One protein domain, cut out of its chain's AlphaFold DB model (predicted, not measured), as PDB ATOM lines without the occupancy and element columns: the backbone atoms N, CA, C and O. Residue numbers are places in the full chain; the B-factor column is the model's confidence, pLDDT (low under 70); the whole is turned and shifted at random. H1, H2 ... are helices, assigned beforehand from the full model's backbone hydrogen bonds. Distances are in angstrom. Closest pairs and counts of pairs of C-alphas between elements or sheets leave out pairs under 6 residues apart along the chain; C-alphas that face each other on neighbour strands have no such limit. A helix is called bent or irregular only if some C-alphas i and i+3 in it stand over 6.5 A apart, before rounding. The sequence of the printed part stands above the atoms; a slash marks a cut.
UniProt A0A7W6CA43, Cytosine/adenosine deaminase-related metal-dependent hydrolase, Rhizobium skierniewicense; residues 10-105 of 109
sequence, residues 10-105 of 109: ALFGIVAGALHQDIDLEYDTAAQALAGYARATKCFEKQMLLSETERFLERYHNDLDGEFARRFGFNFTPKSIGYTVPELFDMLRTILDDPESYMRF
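Overview. This is residues 10 to 105 of the 109 residues of the protein "Cytosine/adenosine deaminase-related metal-dependent hydrolase" of Rhizobium skierniewicense (UniProt A0A7W6CA43). The two longest helices, H4 and H7, lie side by side and run opposite ways; H3 and H8 pack on H7 towards its last residues, and H5 meets its first residues. H1 begins beside H4 and crosses away from it, its centre between those of H3 and H5, while the short H2 sits farthest from the mean of the C-alphas. The printed part has 96 residues, with eight named helices, H1 to H8 in chain order, and no named strand; the class is all helix. It is compact, with a radius of gyration of the C-alphas of 12.3 A, and rounded, spanning 32 by 28 by 22 A.

Arrangement. H4, residues 43 to 59, touches H7, residues 85 to 97, at a shallow tilt of 20 degrees, opposite ways; the closest C-alphas, of Thr 53 and Phe 89, are 6.5 A apart. H4 also touches H1, residues 10 to 17, about perpendicular at 73 degrees, with the C-alphas of Ala 10 and Leu 49 closest at 5.1 A. H7 is the hub, touching four helices. It touches H3, residues 30 to 40, the same way at a steep tilt of 37 degrees, only just beyond shallow, closest at the C-alphas of Ala 38 and Leu 96, 5.1 A. H8, residues 99 to 104, touches H3 at a shallow tilt of 14 degrees, opposite ways, with the C-alphas of Ala 35 and Pro 99 4.7 A apart as the closest pair. With residues 91 to 95 alone, H7 touches H8; the closest C-alphas, of Ile 95 and Ser 101, are 5.7 A apart. With residues 85 to 86 alone it touches H5, residues 64 to 72, closest at the C-alphas of Asp 65 and Val 85, 5.7 A. H6, residues 78 to 81, is near H5 and close but not clearly touching H7. H2, residues 23 to 26, and H3 only just touch, only at the corner, with 3 pairs of C-alphas within 8 A, closest at those of Ile 23 and Ala 30, 7.2 A. H1 and H7 are apart. The helix packing is mostly crossed, but only just: 2 of 6 touching pairs given a tilt are shallow. In H1, H3, H4, H5 and H7 every O i to N i+4 pair is within hydrogen-bond range; H8 has 0 of 2, with 1 of 3 O i to N i+3 pairs within range, and H2 and H6 are too short for an i+4 pair.

Along the chain. H1 begins at C-alpha 10, (-29.908, -5.151, 44.857). H4 measures 24.3 A from C-alpha 43, (-20.707, -1.784, 36.792), to C-alpha 59; H7 measures 18.5 A and H3 15.5 A. H8 ends at C-alpha 104, (-32.168, 17.126, 36.223), and is irregular, but only just: C-alphas 100 and 103 are 6.6 A apart.

Size, cuts and confidence. The two C-alphas farthest apart, of Leu 25 and Asn 62, are 34.2 A from each other. The printed part has no cut, and the seven links between its helices are tight. The mean pLDDT of the printed part is 92.7, and no printed residue is under 70.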
ATOM      1  N   ALA A  10     -30.523  -6.421  45.242       93.56
ATOM      2  CA  ALA A  10     -29.908  -5.151  44.857       93.56
ATOM      3  C   ALA A  10     -30.859  -3.971  45.111       93.56
ATOM      4  O   ALA A  10     -30.432  -2.941  45.639       93.56
ATOM      5  N   LEU A  11     -32.152  -4.133  44.808       93.50
ATOM      6  CA  LEU A  11     -33.177  -3.125  45.081       93.50
ATOM      7  C   LEU A  11     -33.354  -2.891  46.590       93.50
ATOM      8  O   LEU A  11     -33.466  -1.750  47.035       93.50
ATOM      9  N   PHE A  12     -33.323  -3.956  47.392       91.12
ATOM     10  CA  PHE A  12     -33.315  -3.834  48.849       91.12
ATOM     11  C   PHE A  12     -32.075  -3.074  49.334       91.12
ATOM     12  O   PHE A  12     -32.192  -2.168  50.157       91.12
ATOM     13  N   GLY A  13     -30.900  -3.403  48.790       89.94
ATOM     14  CA  GLY A  13     -29.638  -2.758  49.138       89.94
ATOM     15  C   GLY A  13     -29.648  -1.248  48.896       89.94
ATOM     16  O   GLY A  13     -29.247  -0.495  49.781       89.94
ATOM     17  N   ILE A  14     -30.150  -0.788  47.744       91.88
ATOM     18  CA  ILE A  14     -30.229   0.656  47.467       91.88
ATOM     19  C   ILE A  14     -31.256   1.357  48.364       91.88
ATOM     20  O   ILE A  14     -30.984   2.442  48.873       91.88
ATOM     21  N   VAL A  15     -32.409   0.730  48.617       90.88
ATOM     22  CA  VAL A  15     -33.439   1.306  49.493       90.88
ATOM     23  C   VAL A  15     -32.927   1.449  50.924       90.88
ATOM     24  O   VAL A  15     -33.103   2.497  51.536       90.88
ATOM     25  N   ALA A  16     -32.290   0.407  51.457       86.50
ATOM     26  CA  ALA A  16     -31.792   0.404  52.825       86.50
ATOM     27  C   ALA A  16     -30.513   1.236  53.001       86.50
ATOM     28  O   ALA A  16     -30.273   1.729  54.097       86.50
ATOM     29  N   GLY A  17     -29.689   1.363  51.956       85.50
ATOM     30  CA  GLY A  17     -28.371   1.993  52.041       85.50
ATOM     31  C   GLY A  17     -28.275   3.422  51.509       85.50
ATOM     32  O   GLY A  17     -27.342   4.114  51.887       85.50
ATOM     33  N   ALA A  18     -29.180   3.859  50.627       86.50
ATOM     34  CA  ALA A  18     -29.113   5.196  50.021       86.50
ATOM     35  C   ALA A  18     -30.435   5.972  50.060       86.50
ATOM     36  O   ALA A  18     -30.410   7.196  50.011       86.50
ATOM     37  N   LEU A  19     -31.586   5.291  50.110       88.06
ATOM     38  CA  LEU A  19     -32.908   5.938  50.086       88.06
ATOM     39  C   LEU A  19     -33.667   5.836  51.416       88.06
ATOM     40  O   LEU A  19     -34.870   6.073  51.447       88.06
ATOM     41  N   HIS A  20     -33.003   5.437  52.498       83.75
ATOM     42  CA  HIS A  20     -33.649   5.238  53.795       83.75
ATOM     43  C   HIS A  20     -34.179   6.551  54.395       83.75
ATOM     44  O   HIS A  20     -33.915   7.639  53.892       83.75
ATOM     45  N   GLN A  21     -34.940   6.447  55.488       76.88
ATOM     46  CA  GLN A  21     -35.675   7.574  56.082       76.88
ATOM     47  C   GLN A  21     -34.800   8.794  56.404       76.88
ATOM     48  O   GLN A  21     -35.252   9.914  56.215       76.88
ATOM     49  N   ASP A  22     -33.561   8.556  56.837       79.88
ATOM     50  CA  ASP A  22     -32.601   9.595  57.239       79.88
ATOM     51  C   ASP A  22     -31.739  10.137  56.081       79.88
ATOM     52  O   ASP A  22     -30.654  10.674  56.303       79.88
ATOM     53  N   ILE A  23     -32.174   9.957  54.830       82.69
ATOM     54  CA  ILE A  23     -31.442  10.430  53.647       82.69
ATOM     55  C   ILE A  23     -31.121  11.929  53.711       82.69
ATOM     56  O   ILE A  23     -30.051  12.333  53.271       82.69
ATOM     57  N   ASP A  24     -32.009  12.728  54.305       80.38
ATOM     58  CA  ASP A  24     -31.894  14.180  54.466       80.38
ATOM     59  C   ASP A  24     -30.775  14.609  55.431       80.38
ATOM     60  O   ASP A  24     -30.377  15.775  55.445       80.38
ATOM     61  N   LEU A  25     -30.229  13.677  56.219       80.69
ATOM     62  CA  LEU A  25     -29.046  13.910  57.048       80.69
ATOM     63  C   LEU A  25     -27.733  13.755  56.265       80.69
ATOM     64  O   LEU A  25     -26.705  14.285  56.696       80.69
ATOM     65  N   GLU A  26     -27.752  13.026  55.147       80.44
ATOM     66  CA  GLU A  26     -26.565  12.703  54.342       80.44
ATOM     67  C   GLU A  26     -26.543  13.426  52.990       80.44
ATOM     68  O   GLU A  26     -25.470  13.792  52.500       80.44
ATOM     69  N   TYR A  27     -27.716  13.647  52.397       82.94
ATOM     70  CA  TYR A  27     -27.915  14.239  51.079       82.94
ATOM     71  C   TYR A  27     -29.140  15.152  51.079       82.94
ATOM     72  O   TYR A  27     -30.138  14.864  51.731       82.94
ATOM     73  N   ASP A  28     -29.123  16.210  50.269       84.94
ATOM     74  CA  ASP A  28     -30.269  17.125  50.193       84.94
ATOM     75  C   ASP A  28     -31.467  16.490  49.458       84.94
ATOM     76  O   ASP A  28     -32.618  16.881  49.670       84.94
ATOM     77  N   THR A  29     -31.213  15.510  48.579       90.56
ATOM     78  CA  THR A  29     -32.247  14.836  47.782       90.56
ATOM     79  C   THR A  29     -31.954  13.355  47.529       90.56
ATOM     80  O   THR A  29     -30.810  12.892  47.539       90.56
ATOM     81  N   ALA A  30     -33.008  12.616  47.168       91.50
ATOM     82  CA  ALA A  30     -32.888  11.250  46.662       91.50
ATOM     83  C   ALA A  30     -32.009  11.148  45.408       91.50
ATOM     84  O   ALA A  30     -31.232  10.205  45.278       91.50
ATOM     85  N   ALA A  31     -32.085  12.124  44.500       94.00
ATOM     86  CA  ALA A  31     -31.275  12.125  43.288       94.00
ATOM     87  C   ALA A  31     -29.775  12.240  43.614       94.00
ATOM     88  O   ALA A  31     -28.964  11.499  43.051       94.00
ATOM     89  N   GLN A  32     -29.404  13.105  44.565       94.06
ATOM     90  CA  GLN A  32     -28.025  13.216  45.047       94.06
ATOM     91  C   GLN A  32     -27.520  11.916  45.678       94.06
ATOM     92  O   GLN A  32     -26.415  11.474  45.350       94.06
ATOM     93  N   ALA A  33     -28.325  11.272  46.527       93.50
ATOM     94  CA  ALA A  33     -27.946  10.002  47.144       93.50
ATOM     95  C   ALA A  33     -27.742   8.895  46.098       93.50
ATOM     96  O   ALA A  33     -26.742   8.173  46.131       93.50
ATOM     97  N   LEU A  34     -28.635   8.808  45.102       94.88
ATOM     98  CA  LEU A  34     -28.487   7.887  43.973       94.88
ATOM     99  C   LEU A  34     -27.215   8.170  43.165       94.88
ATOM    100  O   LEU A  34     -26.550   7.228  42.734       94.88
ATOM    101  N   ALA A  35     -26.833   9.437  42.993       95.62
ATOM    102  CA  ALA A  35     -25.582   9.800  42.331       95.62
ATOM    103  C   ALA A  35     -24.357   9.386  43.157       95.62
ATOM    104  O   ALA A  35     -23.387   8.862  42.605       95.62
ATOM    105  N   GLY A  36     -24.396   9.583  44.479       92.94
ATOM    106  CA  GLY A  36     -23.376   9.092  45.409       92.94
ATOM    107  C   GLY A  36     -23.190   7.580  45.289       92.94
ATOM    108  O   GLY A  36     -22.081   7.105  45.026       92.94
ATOM    109  N   TYR A  37     -24.295   6.835  45.349       94.06
ATOM    110  CA  TYR A  37     -24.307   5.394  45.114       94.06
ATOM    111  C   TYR A  37     -23.731   5.033  43.739       94.06
ATOM    112  O   TYR A  37     -22.850   4.176  43.637       94.06
ATOM    113  N   ALA A  38     -24.167   5.704  42.672       95.12
ATOM    114  CA  ALA A  38     -23.721   5.426  41.311       95.12
ATOM    115  C   ALA A  38     -22.210   5.640  41.126       95.12
ATOM    116  O   ALA A  38     -21.585   4.910  40.354       95.12
ATOM    117  N   ARG A  39     -21.600   6.604  41.823       95.12
ATOM    118  CA  ARG A  39     -20.143   6.832  41.787       95.12
ATOM    119  C   ARG A  39     -19.363   5.755  42.550       95.12
ATOM    120  O   ARG A  39     -18.256   5.415  42.142       95.12
ATOM    121  N   ALA A  40     -19.933   5.216  43.628       92.31
ATOM    122  CA  ALA A  40     -19.282   4.227  44.490       92.31
ATOM    123  C   ALA A  40     -19.480   2.763  44.040       92.31
ATOM    124  O   ALA A  40     -18.750   1.878  44.487       92.31
ATOM    125  N   THR A  41     -20.449   2.503  43.161       92.38
ATOM    126  CA  THR A  41     -20.903   1.148  42.804       92.38
ATOM    127  C   THR A  41     -20.254   0.626  41.522       92.38
ATOM    128  O   THR A  41     -20.119   1.348  40.530       92.38
ATOM    129  N   LYS A  42     -19.886  -0.663  41.496       94.00
ATOM    130  CA  LYS A  42     -19.258  -1.293  40.320       94.00
ATOM    131  C   LYS A  42     -20.277  -1.547  39.209       94.00
ATOM    132  O   LYS A  42     -21.443  -1.816  39.473       94.00
ATOM    133  N   CYS A  43     -19.824  -1.583  37.952       92.75
ATOM    134  CA  CYS A  43     -20.707  -1.784  36.792       92.75
ATOM    135  C   CYS A  43     -21.599  -3.035  36.892       92.75
ATOM    136  O   CYS A  43     -22.772  -2.970  36.541       92.75
ATOM    137  N   PHE A  44     -21.068  -4.153  37.391       93.56
ATOM    138  CA  PHE A  44     -21.840  -5.388  37.584       93.56
ATOM    139  C   PHE A  44     -22.991  -5.212  38.593       93.56
ATOM    140  O   PHE A  44     -24.104  -5.656  38.336       93.56
ATOM    141  N   GLU A  45     -22.749  -4.523  39.709       92.81
ATOM    142  CA  GLU A  45     -23.769  -4.267  40.735       92.81
ATOM    143  C   GLU A  45     -24.860  -3.334  40.196       92.81
ATOM    144  O   GLU A  45     -26.045  -3.598  40.392       92.81
ATOM    145  N   LYS A  46     -24.475  -2.314  39.413       94.94
ATOM    146  CA  LYS A  46     -25.433  -1.459  38.694       94.94
ATOM    147  C   LYS A  46     -26.313  -2.268  37.737       94.94
ATOM    148  O   LYS A  46     -27.519  -2.064  37.701       94.94
ATOM    149  N   GLN A  47     -25.726  -3.192  36.974       95.62
ATOM    150  CA  GLN A  47     -26.472  -4.039  36.036       95.62
ATOM    151  C   GLN A  47     -27.452  -4.977  36.743       95.62
ATOM    152  O   GLN A  47     -28.563  -5.161  36.252       95.62
ATOM    153  N   MET A  48     -27.080  -5.537  37.899       95.38
ATOM    154  CA  MET A  48     -28.014  -6.329  38.707       95.38
ATOM    155  C   MET A  48     -29.207  -5.491  39.158       95.38
ATOM    156  O   MET A  48     -30.346  -5.917  38.983       95.38
ATOM    157  N   LEU A  49     -28.953  -4.285  39.672       96.00
ATOM    158  CA  LEU A  49     -30.009  -3.375  40.103       96.00
ATOM    159  C   LEU A  49     -30.955  -3.008  38.949       96.00
ATOM    160  O   LEU A  49     -32.169  -3.059  39.122       96.00
ATOM    161  N   LEU A  50     -30.419  -2.711  37.762       96.69
ATOM    162  CA  LEU A  50     -31.229  -2.436  36.568       96.69
ATOM    163  C   LEU A  50     -32.070  -3.646  36.134       96.69
ATOM    164  O   LEU A  50     -33.245  -3.503  35.817       96.69
ATOM    165  N   SER A  51     -31.501  -4.853  36.164       96.69
ATOM    166  CA  SER A  51     -32.259  -6.066  35.838       96.69
ATOM    167  C   SER A  51     -33.378  -6.330  36.852       96.69
ATOM    168  O   SER A  51     -34.463  -6.791  36.494       96.69
ATOM    169  N   GLU A  52     -33.139  -6.028  38.127       96.81
ATOM    170  CA  GLU A  52     -34.147  -6.146  39.176       96.81
ATOM    171  C   GLU A  52     -35.287  -5.136  39.014       96.81
ATOM    172  O   GLU A  52     -36.443  -5.522  39.191       96.81
ATOM    173  N   THR A  53     -35.005  -3.883  38.632       96.44
ATOM    174  CA  THR A  53     -36.066  -2.895  38.381       96.44
ATOM    175  C   THR A  53     -36.924  -3.270  37.178       96.44
ATOM    176  O   THR A  53     -38.148  -3.201  37.272       96.44
ATOM    177  N   GLU A  54     -36.323  -3.748  36.087       97.25
ATOM    178  CA  GLU A  54     -37.054  -4.262  34.919       97.25
ATOM    179  C   GLU A  54     -37.973  -5.429  35.303       97.25
ATOM    180  O   GLU A  54     -39.178  -5.396  35.042       97.25
ATOM    181  N   ARG A  55     -37.444  -6.424  36.028       96.62
ATOM    182  CA  ARG A  55     -38.238  -7.565  36.512       96.62
ATOM    183  C   ARG A  55     -39.364  -7.143  37.449       96.62
ATOM    184  O   ARG A  55     -40.434  -7.751  37.423       96.62
ATOM    185  N   PHE A  56     -39.132  -6.139  38.292       96.44
ATOM    186  CA  PHE A  56     -40.158  -5.608  39.183       96.44
ATOM    187  C   PHE A  56     -41.298  -4.969  38.380       96.44
ATOM    188  O   PHE A  56     -42.465  -5.268  38.642       96.44
ATOM    189  N   LEU A  57     -40.961  -4.155  37.372       96.62
ATOM    190  CA  LEU A  57     -41.936  -3.526  36.476       96.62
ATOM    191  C   LEU A  57     -42.779  -4.562  35.733       96.62
ATOM    192  O   LEU A  57     -44.000  -4.440  35.692       96.62
ATOM    193  N   GLU A  58     -42.148  -5.599  35.180       96.44
ATOM    194  CA  GLU A  58     -42.847  -6.658  34.447       96.44
ATOM    195  C   GLU A  58     -43.763  -7.484  35.357       96.44
ATOM    196  O   GLU A  58     -44.936  -7.721  35.045       96.44
ATOM    197  N   ARG A  59     -43.238  -7.926  36.505       95.56
ATOM    198  CA  ARG A  59     -43.945  -8.849  37.397       95.56
ATOM    199  C   ARG A  59     -45.129  -8.197  38.099       95.56
ATOM    200  O   ARG A  59     -46.156  -8.851  38.266       95.56
ATOM    201  N   TYR A  60     -44.984  -6.938  38.501       95.88
ATOM    202  CA  TYR A  60     -45.973  -6.215  39.302       95.88
ATOM    203  C   TYR A  60     -46.650  -5.086  38.521       95.88
ATOM    204  O   TYR A  60     -47.181  -4.157  39.124       95.88
ATOM    205  N   HIS A  61     -46.666  -5.170  37.185       94.31
ATOM    206  CA  HIS A  61     -47.226  -4.159  36.276       94.31
ATOM    207  C   HIS A  61     -48.652  -3.694  36.627       94.31
ATOM    208  O   HIS A  61     -49.063  -2.609  36.227       94.31
ATOM    209  N   ASN A  62     -49.423  -4.507  37.352       95.00
ATOM    210  CA  ASN A  62     -50.791  -4.223  37.778       95.00
ATOM    211  C   ASN A  62     -50.912  -3.538  39.157       95.00
ATOM    212  O   ASN A  62     -52.004  -3.067  39.471       95.00
ATOM    213  N   ASP A  63     -49.854  -3.501  39.979       96.19
ATOM    214  CA  ASP A  63     -49.839  -2.874  41.317       96.19
ATOM    215  C   ASP A  63     -48.408  -2.505  41.773       96.19
ATOM    216  O   ASP A  63     -47.900  -2.997  42.781       96.19
ATOM    217  N   LEU A  64     -47.721  -1.649  41.010       96.00
ATOM    218  CA  LEU A  64     -46.315  -1.314  41.273       96.00
ATOM    219  C   LEU A  64     -46.111  -0.602  42.616       96.00
ATOM    220  O   LEU A  64     -45.286  -1.033  43.423       96.00
ATOM    221  N   ASP A  65     -46.861   0.473  42.870       94.19
ATOM    222  CA  ASP A  65     -46.720   1.260  44.099       94.19
ATOM    223  C   ASP A  65     -47.142   0.460  45.341       94.19
ATOM    224  O   ASP A  65     -46.498   0.566  46.388       94.19
ATOM    225  N   GLY A  66     -48.185  -0.373  45.232       94.88
ATOM    226  CA  GLY A  66     -48.641  -1.229  46.325       94.88
ATOM    227  C   GLY A  66     -47.619  -2.305  46.682       94.88
ATOM    228  O   GLY A  66     -47.309  -2.491  47.862       94.88
ATOM    229  N   GLU A  67     -47.040  -2.976  45.685       95.44
ATOM    230  CA  GLU A  67     -45.990  -3.978  45.906       95.44
ATOM    231  C   GLU A  67     -44.698  -3.362  46.438       95.44
ATOM    232  O   GLU A  67     -44.066  -3.922  47.339       95.44
ATOM    233  N   PHE A  68     -44.324  -2.181  45.945       94.88
ATOM    234  CA  PHE A  68     -43.148  -1.481  46.443       94.88
ATOM    235  C   PHE A  68     -43.347  -1.086  47.907       94.88
ATOM    236  O   PHE A  68     -42.504  -1.387  48.750       94.88
ATOM    237  N   ALA A  69     -44.492  -0.488  48.249       93.38
ATOM    238  CA  ALA A  69     -44.803  -0.097  49.621       93.38
ATOM    239  C   ALA A  69     -44.854  -1.299  50.581       93.38
ATOM    240  O   ALA A  69     -44.355  -1.199  51.701       93.38
ATOM    241  N   ARG A  70     -45.390  -2.451  50.149       92.62
ATOM    242  CA  ARG A  70     -45.400  -3.690  50.953       92.62
ATOM    243  C   ARG A  70     -43.995  -4.163  51.336       92.62
ATOM    244  O   ARG A  70     -43.821  -4.700  52.426       92.62
ATOM    245  N   ARG A  71     -43.019  -3.991  50.443       91.12
ATOM    246  CA  ARG A  71     -41.642  -4.487  50.614       91.12
ATOM    247  C   ARG A  71     -40.727  -3.469  51.283       91.12
ATOM    248  O   ARG A  71     -39.934  -3.821  52.145       91.12
ATOM    249  N   PHE A  72     -40.856  -2.210  50.884       90.19
ATOM    250  CA  PHE A  72     -39.878  -1.162  51.156       90.19
ATOM    251  C   PHE A  72     -40.444  -0.006  51.975       90.19
ATOM    252  O   PHE A  72     -39.669   0.789  52.496       90.19
ATOM    253  N   GLY A  73     -41.768   0.073  52.141       88.19
ATOM    254  CA  GLY A  73     -42.449   1.230  52.725       88.19
ATOM    255  C   GLY A  73     -42.088   1.533  54.177       88.19
ATOM    256  O   GLY A  73     -42.333   2.645  54.632       88.19
ATOM    257  N   PHE A  74     -41.476   0.583  54.893       86.50
ATOM    258  CA  PHE A  74     -40.876   0.866  56.196       86.50
ATOM    259  C   PHE A  74     -39.674   1.811  56.081       86.50
ATOM    260  O   PHE A  74     -39.499   2.650  56.948       86.50
ATOM    261  N   ASN A  75     -38.874   1.716  55.019       85.62
ATOM    262  CA  ASN A  75     -37.716   2.582  54.798       85.62
ATOM    263  C   ASN A  75     -38.056   3.772  53.902       85.62
ATOM    264  O   ASN A  75     -37.666   4.895  54.196       85.62
ATOM    265  N   PHE A  76     -38.760   3.521  52.799       89.88
ATOM    266  CA  PHE A  76     -38.912   4.488  51.723       89.88
ATOM    267  C   PHE A  76     -40.124   4.175  50.850       89.88
ATOM    268  O   PHE A  76     -40.423   3.015  50.554       89.88
ATOM    269  N   THR A  77     -40.786   5.223  50.360       91.69
ATOM    270  CA  THR A  77     -41.752   5.103  49.263       91.69
ATOM    271  C   THR A  77     -41.462   6.181  48.223       91.69
ATOM    272  O   THR A  77     -41.249   7.320  48.617       91.69
ATOM    273  N   PRO A  78     -41.528   5.899  46.909       92.50
ATOM    274  CA  PRO A  78     -41.316   6.923  45.879       92.50
ATOM    275  C   PRO A  78     -42.224   8.147  46.073       92.50
ATOM    276  O   PRO A  78     -41.832   9.293  45.855       92.50
ATOM    277  N   LYS A  79     -43.435   7.910  46.587       91.75
ATOM    278  CA  LYS A  79     -44.421   8.952  46.866       91.75
ATOM    279  C   LYS A  79     -43.954   9.975  47.909       91.75
ATOM    280  O   LYS A  79     -44.406  11.115  47.843       91.75
ATOM    281  N   SER A  80     -43.065   9.616  48.844       88.94
ATOM    282  CA  SER A  80     -42.550  10.568  49.846       88.94
ATOM    283  C   SER A  80     -41.686  11.670  49.231       88.94
ATOM    284  O   SER A  80     -41.531  12.719  49.844       88.94
ATOM    285  N   ILE A  81     -41.186  11.459  48.011       88.56
ATOM    286  CA  ILE A  81     -40.437  12.445  47.222       88.56
ATOM    287  C   ILE A  81     -41.200  12.897  45.963       88.56
ATOM    288  O   ILE A  81     -40.619  13.510  45.075       88.56
ATOM    289  N   GLY A  82     -42.504  12.607  45.873       90.88
ATOM    290  CA  GLY A  82     -43.364  13.077  44.781       90.88
ATOM    291  C   GLY A  82     -43.306  12.262  43.485       90.88
ATOM    292  O   GLY A  82     -43.809  12.739  42.472       90.88
ATOM    293  N   TYR A  83     -42.749  11.049  43.514       93.19
ATOM    294  CA  TYR A  83     -42.632  10.168  42.349       93.19
ATOM    295  C   TYR A  83     -43.501   8.908  42.477       93.19
ATOM    296  O   TYR A  83     -43.863   8.480  43.576       93.19
ATOM    297  N   THR A  84     -43.817   8.289  41.344       95.69
ATOM    298  CA  THR A  84     -44.311   6.905  41.245       95.69
ATOM    299  C   THR A  84     -43.143   5.913  41.167       95.69
ATOM    300  O   THR A  84     -42.002   6.304  40.903       95.69
ATOM    301  N   VAL A  85     -43.397   4.613  41.361       96.94
ATOM    302  CA  VAL A  85     -42.360   3.573  41.176       96.94
ATOM    303  C   VAL A  85     -41.697   3.621  39.783       96.94
ATOM    304  O   VAL A  85     -40.466   3.637  39.738       96.94
ATOM    305  N   PRO A  86     -42.433   3.682  38.649       96.88
ATOM    306  CA  PRO A  86     -41.805   3.803  37.331       96.88
ATOM    307  C   PRO A  86     -40.901   5.026  37.187       96.88
ATOM    308  O   PRO A  86     -39.813   4.917  36.627       96.88
ATOM    309  N   GLU A  87     -41.326   6.182  37.700       96.44
ATOM    310  CA  GLU A  87     -40.536   7.410  37.591       96.44
ATOM    311  C   GLU A  87     -39.272   7.348  38.455       96.44
ATOM    312  O   GLU A  87     -38.210   7.781  38.009       96.44
ATOM    313  N   LEU A  88     -39.344   6.746  39.649       96.44
ATOM    314  CA  LEU A  88     -38.152   6.462  40.449       96.44
ATOM    315  C   LEU A  88     -37.183   5.549  39.691       96.44
ATOM    316  O   LEU A  88     -35.977   5.782  39.710       96.44
ATOM    317  N   PHE A  89     -37.683   4.497  39.043       97.62
ATOM    318  CA  PHE A  89     -36.825   3.562  38.316       97.62
ATOM    319  C   PHE A  89     -36.199   4.189  37.070       97.62
ATOM    320  O   PHE A  89     -35.041   3.896  36.773       97.62
ATOM    321  N   ASP A  90     -36.899   5.087  36.376       97.62
ATOM    322  CA  ASP A  90     -36.302   5.842  35.270       97.62
ATOM    323  C   ASP A  90     -35.251   6.852  35.759       97.62
ATOM    324  O   ASP A  90     -34.174   6.958  35.161       97.62
ATOM    325  N   MET A  91     -35.503   7.521  36.892       96.69
ATOM    326  CA  MET A  91     -34.510   8.366  37.563       96.69
ATOM    327  C   MET A  91     -33.262   7.557  37.924       96.69
ATOM    328  O   MET A  91     -32.151   7.931  37.547       96.69
ATOM    329  N   LEU A  92     -33.444   6.419  38.599       96.94
ATOM    330  CA  LEU A  92     -32.365   5.508  38.968       96.94
ATOM    331  C   LEU A  92     -31.568   5.082  37.734       96.94
ATOM    332  O   LEU A  92     -30.347   5.206  37.727       96.94
ATOM    333  N   ARG A  93     -32.241   4.635  36.670       97.38
ATOM    334  CA  ARG A  93     -31.589   4.220  35.421       97.38
ATOM    335  C   ARG A  93     -30.749   5.341  34.817       97.38
ATOM    336  O   ARG A  93     -29.615   5.099  34.417       97.38
ATOM    337  N   THR A  94     -31.294   6.552  34.780       97.75
ATOM    338  CA  THR A  94     -30.621   7.731  34.221       97.75
ATOM    339  C   THR A  94     -29.372   8.099  35.030       97.75
ATOM    340  O   THR A  94     -28.313   8.331  34.450       97.75
ATOM    341  N   ILE A  95     -29.461   8.073  36.362       97.62
ATOM    342  CA  ILE A  95     -28.351   8.421  37.264       97.62
ATOM    343  C   ILE A  95     -27.284   7.316  37.326       97.62
ATOM    344  O   ILE A  95     -26.095   7.605  37.448       97.62
ATOM    345  N   LEU A  96     -27.666   6.039  37.235       95.75
ATOM    346  CA  LEU A  96     -26.697   4.937  37.226       95.75
ATOM    347  C   LEU A  96     -25.789   4.965  35.987       95.75
ATOM    348  O   LEU A  96     -24.608   4.605  36.112       95.75
ATOM    349  N   ASP A  97     -26.343   5.379  34.842       95.81
ATOM    350  CA  ASP A  97     -25.639   5.571  33.568       95.81
ATOM    351  C   ASP A  97     -24.755   6.828  33.594       95.81
ATOM    352  O   ASP A  97     -23.553   6.747  33.338       95.81
ATOM    353  N   ASP A  98     -25.321   7.968  34.004       97.19
ATOM    354  CA  ASP A  98     -24.619   9.245  34.153       97.19
ATOM    355  C   ASP A  98     -24.897   9.852  35.541       97.19
ATOM    356  O   ASP A  98     -25.933  10.500  35.729       97.19
ATOM    357  N   PRO A  99     -23.983   9.698  36.521       96.19
ATOM    358  CA  PRO A  99     -24.197  10.208  37.871       96.19
ATOM    359  C   PRO A  99     -24.420  11.715  37.939       96.19
ATOM    360  O   PRO A  99     -25.100  12.160  38.854       96.19
ATOM    361  N   GLU A 100     -23.894  12.506  36.997       96.25
ATOM    362  CA  GLU A 100     -24.065  13.966  36.991       96.25
ATOM    363  C   GLU A 100     -25.459  14.394  36.510       96.25
ATOM    364  O   GLU A 100     -25.894  15.524  36.747       96.25
ATOM    365  N   SER A 101     -26.217  13.478  35.902       96.75
ATOM    366  CA  SER A 101     -27.593  13.728  35.471       96.75
ATOM    367  C   SER A 101     -28.575  13.952  36.627       96.75
ATOM    368  O   SER A 101     -29.681  14.436  36.377       96.75
ATOM    369  N   TYR A 102     -28.180  13.676  37.879       94.94
ATOM    370  CA  TYR A 102     -29.013  13.879  39.071       94.94
ATOM    371  C   TYR A 102     -29.578  15.302  39.168       94.94
ATOM    372  O   TYR A 102     -30.727  15.482  39.558       94.94
ATOM    373  N   MET A 103     -28.821  16.302  38.696       93.94
ATOM    374  CA  MET A 103     -29.226  17.713  38.674       93.94
ATOM    375  C   MET A 103     -30.522  17.962  37.885       93.94
ATOM    376  O   MET A 103     -31.177  18.983  38.069       93.94
ATOM    377  N   ARG A 104     -30.908  17.047  36.985       93.75
ATOM    378  CA  ARG A 104     -32.168  17.126  36.223       93.75
ATOM    379  C   ARG A 104     -33.397  16.830  37.079       93.75
ATOM    380  O   ARG A 104     -34.494  17.222  36.688       93.75
ATOM    381  N   PHE A 105     -33.202  16.130  38.193       91.44
ATOM    382  CA  PHE A 105     -34.242  15.672  39.113       91.44
ATOM    383  C   PHE A 105     -34.293  16.506  40.399       91.44
ATOM    384  O   PHE A 105     -35.174  16.304  41.227       91.44
TER     385      PHE A 105